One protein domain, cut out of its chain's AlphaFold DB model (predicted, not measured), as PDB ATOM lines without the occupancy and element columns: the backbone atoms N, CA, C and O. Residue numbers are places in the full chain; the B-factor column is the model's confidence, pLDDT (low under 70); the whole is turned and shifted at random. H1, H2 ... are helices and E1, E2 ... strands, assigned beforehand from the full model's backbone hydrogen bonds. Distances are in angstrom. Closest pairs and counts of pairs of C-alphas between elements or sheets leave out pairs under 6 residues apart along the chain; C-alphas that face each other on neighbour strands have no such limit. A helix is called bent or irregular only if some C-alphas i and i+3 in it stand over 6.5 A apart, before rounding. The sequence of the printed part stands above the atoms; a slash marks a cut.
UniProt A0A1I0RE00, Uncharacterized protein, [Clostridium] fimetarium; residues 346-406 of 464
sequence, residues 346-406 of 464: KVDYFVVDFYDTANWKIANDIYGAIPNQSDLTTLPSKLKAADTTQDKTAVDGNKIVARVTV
ATOM      1  N   LYS A 346      78.058 -34.133  29.976       93.81
ATOM      2  CA  LYS A 346      78.139 -35.284  29.084       93.81
ATOM      3  C   LYS A 346      79.196 -35.007  28.025       93.81
ATOM      4  O   LYS A 346      79.249 -33.900  27.493       93.81
ATOM      5  N   VAL A 347      79.997 -36.017  27.704       93.75
ATOM      6  CA  VAL A 347      80.950 -35.967  26.595       93.75
ATOM      7  C   VAL A 347      80.642 -37.116  25.647       93.75
ATOM      8  O   VAL A 347      80.694 -38.279  26.039       93.75
ATOM      9  N   ASP A 348      80.286 -36.778  24.412       93.62
ATOM     10  CA  ASP A 348      80.098 -37.734  23.323       93.62
ATOM     11  C   ASP A 348      81.300 -37.660  22.378       93.62
ATOM     12  O   ASP A 348      81.764 -36.570  22.054       93.62
ATOM     13  N   TYR A 349      81.793 -38.805  21.913       93.62
ATOM     14  CA  TYR A 349      82.990 -38.868  21.075       93.62
ATOM     15  C   TYR A 349      82.686 -39.428  19.688       93.62
ATOM     16  O   TYR A 349      81.974 -40.425  19.550       93.62
ATOM     17  N   PHE A 350      83.287 -38.822  18.667       89.88
ATOM     18  CA  PHE A 350      83.128 -39.197  17.263       89.88
ATOM     19  C   PHE A 350      84.491 -39.221  16.577       89.88
ATOM     20  O   PHE A 350      85.348 -38.409  16.902       89.88
ATOM     21  N   VAL A 351      84.689 -40.121  15.614       88.44
ATOM     22  CA  VAL A 351      85.823 -40.015  14.685       88.44
ATOM     23  C   VAL A 351      85.344 -39.223  13.482       88.44
ATOM     24  O   VAL A 351      84.315 -39.568  12.898       88.44
ATOM     25  N   VAL A 352      86.063 -38.160  13.150       85.62
ATOM     26  CA  VAL A 352      85.741 -37.257  12.050       85.62
ATOM     27  C   VAL A 352      86.979 -37.129  11.181       85.62
ATOM     28  O   VAL A 352      88.051 -36.823  11.696       85.62
ATOM     29  N   ASP A 353      86.825 -37.336   9.876       84.94
ATOM     30  CA  ASP A 353      87.870 -37.022   8.907       84.94
ATOM     31  C   ASP A 353      87.826 -35.517   8.617       84.94
ATOM     32  O   ASP A 353      86.887 -35.017   7.988       84.94
ATOM     33  N   PHE A 354      88.827 -34.784   9.101       79.00
ATOM     34  CA  PHE A 354      88.938 -33.335   8.929       79.00
ATOM     35  C   PHE A 354      89.301 -32.931   7.503       79.00
ATOM     36  O   PHE A 354      89.188 -31.756   7.159       79.00
ATOM     37  N   TYR A 355      89.725 -33.880   6.670       80.62
ATOM     38  CA  TYR A 355      90.014 -33.651   5.261       80.62
ATOM     39  C   TYR A 355      88.801 -33.910   4.363       80.62
ATOM     40  O   TYR A 355      88.814 -33.498   3.197       80.62
ATOM     41  N   ASP A 356      87.750 -34.542   4.892       79.81
ATOM     42  CA  ASP A 356      86.482 -34.719   4.196       79.81
ATOM     43  C   ASP A 356      85.684 -33.407   4.203       79.81
ATOM     44  O   ASP A 356      85.341 -32.838   5.245       79.81
ATOM     45  N   THR A 357      85.346 -32.923   3.008       75.94
ATOM     46  CA  THR A 357      84.537 -31.717   2.833       75.94
ATOM     47  C   THR A 357      83.128 -31.872   3.391       75.94
ATOM     48  O   THR A 357      82.520 -30.859   3.723       75.94
ATOM     49  N   ALA A 358      82.612 -33.092   3.580       81.56
ATOM     50  CA  ALA A 358      81.344 -33.319   4.273       81.56
ATOM     51  C   ALA A 358      81.371 -32.834   5.737       81.56
ATOM     52  O   ALA A 358      80.341 -32.406   6.263       81.56
ATOM     53  N   ASN A 359      82.550 -32.816   6.369       78.94
ATOM     54  CA  ASN A 359      82.740 -32.455   7.776       78.94
ATOM     55  C   ASN A 359      83.111 -30.977   7.992       78.94
ATOM     56  O   ASN A 359      83.440 -30.579   9.112       78.94
ATOM     57  N   TRP A 360      83.017 -30.136   6.952       74.50
ATOM     58  CA  TRP A 360      83.462 -28.737   6.988       74.50
ATOM     59  C   TRP A 360      82.872 -27.921   8.146       74.50
ATOM     60  O   TRP A 360      83.565 -27.067   8.682       74.50
ATOM     61  N   LYS A 361      81.618 -28.162   8.554       76.38
ATOM     62  CA  LYS A 361      80.998 -27.429   9.675       76.38
ATOM     63  C   LYS A 361      81.726 -27.690  10.988       76.38
ATOM     64  O   LYS A 361      82.158 -26.747  11.624       76.38
ATOM     65  N   ILE A 362      81.930 -28.963  11.328       76.19
ATOM     66  CA  ILE A 362      82.639 -29.367  12.548       76.19
ATOM     67  C   ILE A 362      84.088 -28.877  12.495       76.19
ATOM     68  O   ILE A 362      84.584 -28.317  13.466       76.19
ATOM     69  N   ALA A 363      84.749 -29.016  11.340       74.31
ATOM     70  CA  ALA A 363      86.106 -28.512  11.156       74.31
ATOM     71  C   ALA A 363      86.194 -26.986  11.356       74.31
ATOM     72  O   ALA A 363      87.154 -26.518  11.960       74.31
ATOM     73  N   ASN A 364      85.206 -26.208  10.898       72.88
ATOM     74  CA  ASN A 364      85.170 -24.757  11.116       72.88
ATOM     75  C   ASN A 364      84.756 -24.366  12.530       72.88
ATOM     76  O   ASN A 364      85.306 -23.407  13.050       72.88
ATOM     77  N   ASP A 365      83.830 -25.073  13.167       73.06
ATOM     78  CA  ASP A 365      83.467 -24.778  14.556       73.06
ATOM     79  C   ASP A 365      84.685 -24.958  15.485       73.06
ATOM     80  O   ASP A 365      84.800 -24.274  16.497       73.06
ATOM     81  N   ILE A 366      85.621 -25.841  15.112       74.19
ATOM     82  CA  ILE A 366      86.839 -26.146  15.874       74.19
ATOM     83  C   ILE A 366      88.027 -25.256  15.469       74.19
ATOM     84  O   ILE A 366      88.690 -24.697  16.335       74.19
ATOM     85  N   TYR A 367      88.315 -25.110  14.169       70.31
ATOM     86  CA  TYR A 367      89.503 -24.392  13.667       70.31
ATOM     87  C   TYR A 367      89.201 -23.012  13.062       70.31
ATOM     88  O   TYR A 367      90.110 -22.251  12.722       70.31
ATOM     89  N   GLY A 368      87.928 -22.664  12.888       57.94
ATOM     90  CA  GLY A 368      87.462 -21.454  12.214       57.94
ATOM     91  C   GLY A 368      87.472 -20.219  13.109       57.94
ATOM     92  O   GLY A 368      86.452 -19.557  13.259       57.94
ATOM     93  N   ALA A 369      88.634 -19.859  13.654       47.53
ATOM     94  CA  ALA A 369      88.861 -18.582  14.336       47.53
ATOM     95  C   ALA A 369      89.744 -17.624  13.512       47.53
ATOM     96  O   ALA A 369      90.552 -16.884  14.068       47.53
ATOM     97  N   ILE A 370      89.603 -17.605  12.177       43.16
ATOM     98  CA  ILE A 370      90.215 -16.554  11.347       43.16
ATOM     99  C   ILE A 370      89.114 -15.593  10.876       43.16
ATOM    100  O   ILE A 370      88.375 -15.924   9.943       43.16
ATOM    101  N   PRO A 371      88.994 -14.392  11.474       36.19
ATOM    102  CA  PRO A 371      88.085 -13.368  10.979       36.19
ATOM    103  C   PRO A 371      88.428 -13.039   9.515       36.19
ATOM    104  O   PRO A 371      89.585 -12.759   9.206       36.19
ATOM    105  N   ASN A 372      87.419 -13.030   8.633       43.69
ATOM    106  CA  ASN A 372      87.465 -12.615   7.216       43.69
ATOM    107  C   ASN A 372      87.840 -13.651   6.128       43.69
ATOM    108  O   ASN A 372      88.191 -13.232   5.023       43.69
ATOM    109  N   GLN A 373      87.721 -14.970   6.336       52.78
ATOM    110  CA  GLN A 373      87.783 -15.905   5.192       52.78
ATOM    111  C   GLN A 373      86.415 -16.115   4.529       52.78
ATOM    112  O   GLN A 373      85.450 -16.534   5.158       52.78
ATOM    113  N   SER A 374      86.355 -15.841   3.224       49.94
ATOM    114  CA  SER A 374      85.144 -15.873   2.395       49.94
ATOM    115  C   SER A 374      84.689 -17.271   1.961       49.94
ATOM    116  O   SER A 374      83.649 -17.374   1.318       49.94
ATOM    117  N   ASP A 375      85.422 -18.341   2.294       62.84
ATOM    118  CA  ASP A 375      85.024 -19.700   1.909       62.84
ATOM    119  C   ASP A 375      85.369 -20.759   2.967       62.84
ATOM    120  O   ASP A 375      86.360 -21.495   2.872       62.84
ATOM    121  N   LEU A 376      84.515 -20.824   3.994       61.75
ATOM    122  CA  LEU A 376      84.561 -21.800   5.088       61.75
ATOM    123  C   LEU A 376      84.521 -23.256   4.574       61.75
ATOM    124  O   LEU A 376      85.060 -24.155   5.215       61.75
ATOM    125  N   THR A 377      83.967 -23.516   3.385       61.31
ATOM    126  CA  THR A 377      83.879 -24.883   2.834       61.31
ATOM    127  C   THR A 377      85.229 -25.454   2.382       61.31
ATOM    128  O   THR A 377      85.373 -26.667   2.240       61.31
ATOM    129  N   THR A 378      86.246 -24.599   2.215       64.69
ATOM    130  CA  THR A 378      87.589 -24.986   1.736       64.69
ATOM    131  C   THR A 378      88.569 -25.371   2.844       64.69
ATOM    132  O   THR A 378      89.675 -25.827   2.542       64.69
ATOM    133  N   LEU A 379      88.198 -25.197   4.119       70.38
ATOM    134  CA  LEU A 379      89.072 -25.483   5.260       70.38
ATOM    135  C   LEU A 379      89.597 -26.937   5.262       70.38
ATOM    136  O   LEU A 379      90.815 -27.092   5.349       70.38
ATOM    137  N   PRO A 380      88.770 -27.986   5.056       70.75
ATOM    138  CA  PRO A 380      89.252 -29.371   4.981       70.75
ATOM    139  C   PRO A 380      90.365 -29.596   3.948       70.75
ATOM    140  O   PRO A 380      91.384 -30.225   4.227       70.75
ATOM    141  N   SER A 381      90.217 -29.018   2.752       66.56
ATOM    142  CA  SER A 381      91.220 -29.133   1.685       66.56
ATOM    143  C   SER A 381      92.504 -28.359   1.995       66.56
ATOM    144  O   SER A 381      93.584 -28.795   1.600       66.56
ATOM    145  N   LYS A 382      92.410 -27.232   2.716       68.25
ATOM    146  CA  LYS A 382      93.573 -26.460   3.179       68.25
ATOM    147  C   LYS A 382      94.344 -27.189   4.276       68.25
ATOM    148  O   LYS A 382      95.564 -27.236   4.187       68.25
ATOM    149  N   LEU A 383      93.646 -27.773   5.254       70.50
ATOM    150  CA  LEU A 383      94.257 -28.602   6.301       70.50
ATOM    151  C   LEU A 383      95.009 -29.774   5.667       70.50
ATOM    152  O   LEU A 383      96.206 -29.933   5.884       70.50
ATOM    153  N   LYS A 384      94.351 -30.496   4.751       71.81
ATOM    154  CA  LYS A 384      94.981 -31.579   3.990       71.81
ATOM    155  C   LYS A 384      96.229 -31.115   3.240       71.81
ATOM    156  O   LYS A 384      97.249 -31.798   3.257       71.81
ATOM    157  N   ALA A 385      96.161 -29.974   2.554       64.44
ATOM    158  CA  ALA A 385      97.294 -29.441   1.804       64.44
ATOM    159  C   ALA A 385      98.455 -29.022   2.721       64.44
ATOM    160  O   ALA A 385      99.601 -29.283   2.378       64.44
ATOM    161  N   ALA A 386      98.174 -28.416   3.878       64.94
ATOM    162  CA  ALA A 386      99.193 -28.059   4.860       64.94
ATOM    163  C   ALA A 386      99.917 -29.308   5.386       64.94
ATOM    164  O   ALA A 386     101.145 -29.376   5.317       64.94
ATOM    165  N   ASP A 387      99.165 -30.331   5.787       63.91
ATOM    166  CA  ASP A 387      99.710 -31.534   6.427       63.91
ATOM    167  C   ASP A 387     100.432 -32.475   5.443       63.91
ATOM    168  O   ASP A 387     101.311 -33.244   5.829       63.91
ATOM    169  N   THR A 388     100.116 -32.402   4.145       61.84
ATOM    170  CA  THR A 388     100.719 -33.264   3.107       61.84
ATOM    171  C   THR A 388     101.970 -32.684   2.440       61.84
ATOM    172  O   THR A 388     102.593 -33.366   1.624       61.84
ATOM    173  N   THR A 389     102.403 -31.467   2.795       53.75
ATOM    174  CA  THR A 389     103.622 -30.848   2.226       53.75
ATOM    175  C   THR A 389     104.944 -31.508   2.659       53.75
ATOM    176  O   THR A 389     105.993 -31.140   2.130       53.75
ATOM    177  N   GLN A 390     104.925 -32.499   3.560       49.03
ATOM    178  CA  GLN A 390     106.123 -33.135   4.137       49.03
ATOM    179  C   GLN A 390     106.483 -34.543   3.614       49.03
ATOM    180  O   GLN A 390     107.253 -35.237   4.269       49.03
ATOM    181  N   ASP A 391     106.027 -34.948   2.421       48.34
ATOM    182  CA  ASP A 391     106.322 -36.266   1.815       48.34
ATOM    183  C   ASP A 391     105.850 -37.469   2.666       48.34
ATOM    184  O   ASP A 391     106.532 -37.878   3.605       48.34
ATOM    185  N   LYS A 392     104.734 -38.109   2.256       40.75
ATOM    186  CA  LYS A 392     104.468 -39.577   2.239       40.75
ATOM    187  C   LYS A 392     103.001 -39.933   2.515       40.75
ATOM    188  O   LYS A 392     102.484 -39.666   3.591       40.75
ATOM    189  N   THR A 393     102.436 -40.738   1.603       48.84
ATOM    190  CA  THR A 393     101.234 -41.593   1.771       48.84
ATOM    191  C   THR A 393      99.930 -40.884   2.161       48.84
ATOM    192  O   THR A 393      99.914 -39.722   2.541       48.84
ATOM    193  N   ALA A 394      98.794 -41.560   1.969       48.09
ATOM    194  CA  ALA A 394      97.491 -41.045   2.377       48.09
ATOM    195  C   ALA A 394      97.494 -40.813   3.897       48.09
ATOM    196  O   ALA A 394      97.409 -41.768   4.665       48.09
ATOM    197  N   VAL A 395      97.651 -39.558   4.312       55.53
ATOM    198  CA  VAL A 395      97.431 -39.144   5.696       55.53
ATOM    199  C   VAL A 395      95.924 -39.136   5.898       55.53
ATOM    200  O   VAL A 395      95.195 -38.459   5.169       55.53
ATOM    201  N   ASP A 396      95.463 -39.964   6.825       62.84
ATOM    202  CA  ASP A 396      94.076 -39.975   7.258       62.84
ATOM    203  C   ASP A 396      93.836 -38.736   8.133       62.84
ATOM    204  O   ASP A 396      94.582 -38.504   9.085       62.84
ATOM    205  N   GLY A 397      92.833 -37.922   7.790       69.94
ATOM    206  CA  GLY A 397      92.452 -36.730   8.556       69.94
ATOM    207  C   GLY A 397      91.613 -37.062   9.788       69.94
ATOM    208  O   GLY A 397      91.050 -36.161  10.412       69.94
ATOM    209  N   ASN A 398      91.483 -38.350  10.116       82.81
ATOM    210  CA  ASN A 398      90.739 -38.839  11.259       82.81
ATOM    211  C   ASN A 398      91.264 -38.264  12.576       82.81
ATOM    212  O   ASN A 398      92.341 -38.610  13.061       82.81
ATOM    213  N   LYS A 399      90.424 -37.447  13.208       85.06
ATOM    214  CA  LYS A 399      90.582 -36.985  14.584       85.06
ATOM    215  C   LYS A 399      89.398 -37.446  15.420       85.06
ATOM    216  O   LYS A 399      88.275 -37.577  14.926       85.06
ATOM    217  N   ILE A 400      89.634 -37.677  16.709       90.00
ATOM    218  CA  ILE A 400      88.531 -37.824  17.660       90.00
ATOM    219  C   ILE A 400      88.037 -36.428  18.022       90.00
ATOM    220  O   ILE A 400      88.808 -35.607  18.507       90.00
ATOM    221  N   VAL A 401      86.748 -36.182  17.819       90.69
ATOM    222  CA  VAL A 401      86.039 -34.971  18.233       90.69
ATOM    223  C   VAL A 401      85.207 -35.285  19.464       90.69
ATOM    224  O   VAL A 401      84.428 -36.241  19.461       90.69
ATOM    225  N   ALA A 402      85.343 -34.461  20.500       92.19
ATOM    226  CA  ALA A 402      84.501 -34.506  21.683       92.19
ATOM    227  C   ALA A 402      83.397 -33.446  21.577       92.19
ATOM    228  O   ALA A 402      83.680 -32.258  21.457       92.19
ATOM    229  N   ARG A 403      82.130 -33.861  21.649       93.31
ATOM    230  CA  ARG A 403      80.986 -32.970  21.864       93.31
ATOM    231  C   ARG A 403      80.697 -32.912  23.355       93.31
ATOM    232  O   ARG A 403      80.250 -33.897  23.944       93.31
ATOM    233  N   VAL A 404      80.901 -31.748  23.949       94.12
ATOM    234  CA  VAL A 404      80.652 -31.506  25.368       94.12
ATOM    235  C   VAL A 404      79.294 -30.849  25.518       94.12
ATOM    236  O   VAL A 404      79.036 -29.813  24.916       94.12
ATOM    237  N   THR A 405      78.414 -31.458  26.306       95.88
ATOM    238  CA  THR A 405      77.104 -30.902  26.651       95.88
ATOM    239  C   THR A 405      77.023 -30.723  28.155       95.88
ATOM    240  O   THR A 405      77.169 -31.688  28.905       95.88
ATOM    241  N   VAL A 406      76.761 -29.498  28.595       95.69
ATOM    242  CA  VAL A 406      76.571 -29.167  30.007       95.69
ATOM    243  C   VAL A 406      75.195 -28.557  30.174       95.69
ATOM    244  O   VAL A 406      74.790 -27.707  29.384       95.69
TER     245      VAL A 406
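What this domain is: This is residues 346 to 406 of the 464 residues of an uncharacterized protein of [Clostridium] fimetarium (UniProt A0A1I0RE00). A long two-stranded ribbon, E1 and E2, made by the first and last stretches of the printed part, has two helices near its inner end: H1 lies near the ribbon there, and H2 starts beside H1 and runs away from it about perpendicular. Between the helices a loop, residues 369 to 375, sticks out, and residues 388 to 393, the far end of H2 and what follows, stand free at another corner. Along the 61 printed residues the order is E1, H1, H2, E2; the two strands are antiparallel and the class is mixed, helices and strands. The whole is only just loose, close to compact, with a radius of gyration of the C-alphas of 12.8 A and spans of 41 by 30 by 17 A.

Where its parts are: Find C-alpha 346 at (78.139, -35.284, 29.084); from there strand E1 runs through residues 346 to 353, 22.5 A from first to last C-alpha. Next look at residues 357 to 367 for helix H1, 14.0 A long; it is irregular, with C-alphas 358 and 361 8.0 A apart. Helix H2, residues 376 to 390, begins with C-alpha 376 at (84.561, -21.800, 5.088) and is 24.4 A long; it too is irregular, with C-alphas 377 and 380 7.3 A apart. Strand E2, residues 398 to 406, is 25.4 A long and ends with C-alpha 406 at (76.571, -29.167, 30.007).

How they stand to each other: Begin with E1 and E2, antiparallel neighbours whose directions stand at 156 degrees. Look at N 346 and O 405, 2.8 A apart, and at N 352 and O 399, 2.9 A apart, both within hydrogen-bond range. A tight link leads from E1 to H1, and their closest C-alphas, of Asp 353 and Asn 359, are 7.0 A apart. H1 is apart from E2. H2 touches H1 with residues 376 to 381 alone; the closest C-alphas are those of Trp 360 and Thr 377, 5.7 A apart. The lines of the two helices, both rough ones, are about perpendicular at 86 degrees. H2 is apart from E1. In the helix backbones, O i to N i+4 pairs are within hydrogen-bond range in 5 of 7 cases for H1 and 7 of 11 for H2.

The domain as a whole: The two C-alphas farthest apart are those of Asp 391 and Val 406, at 41.6 A, while the first and last printed C-alphas, of Lys 346 and Val 406, are 6.4 A apart. The printed part has no cut. The links H1 to H2 and H2 to E2 are short, and no link is long. The mean pLDDT of the printed part is 71.2; look for values under 70 at residues 368 to 378, 381 to 382 and 385 to 397.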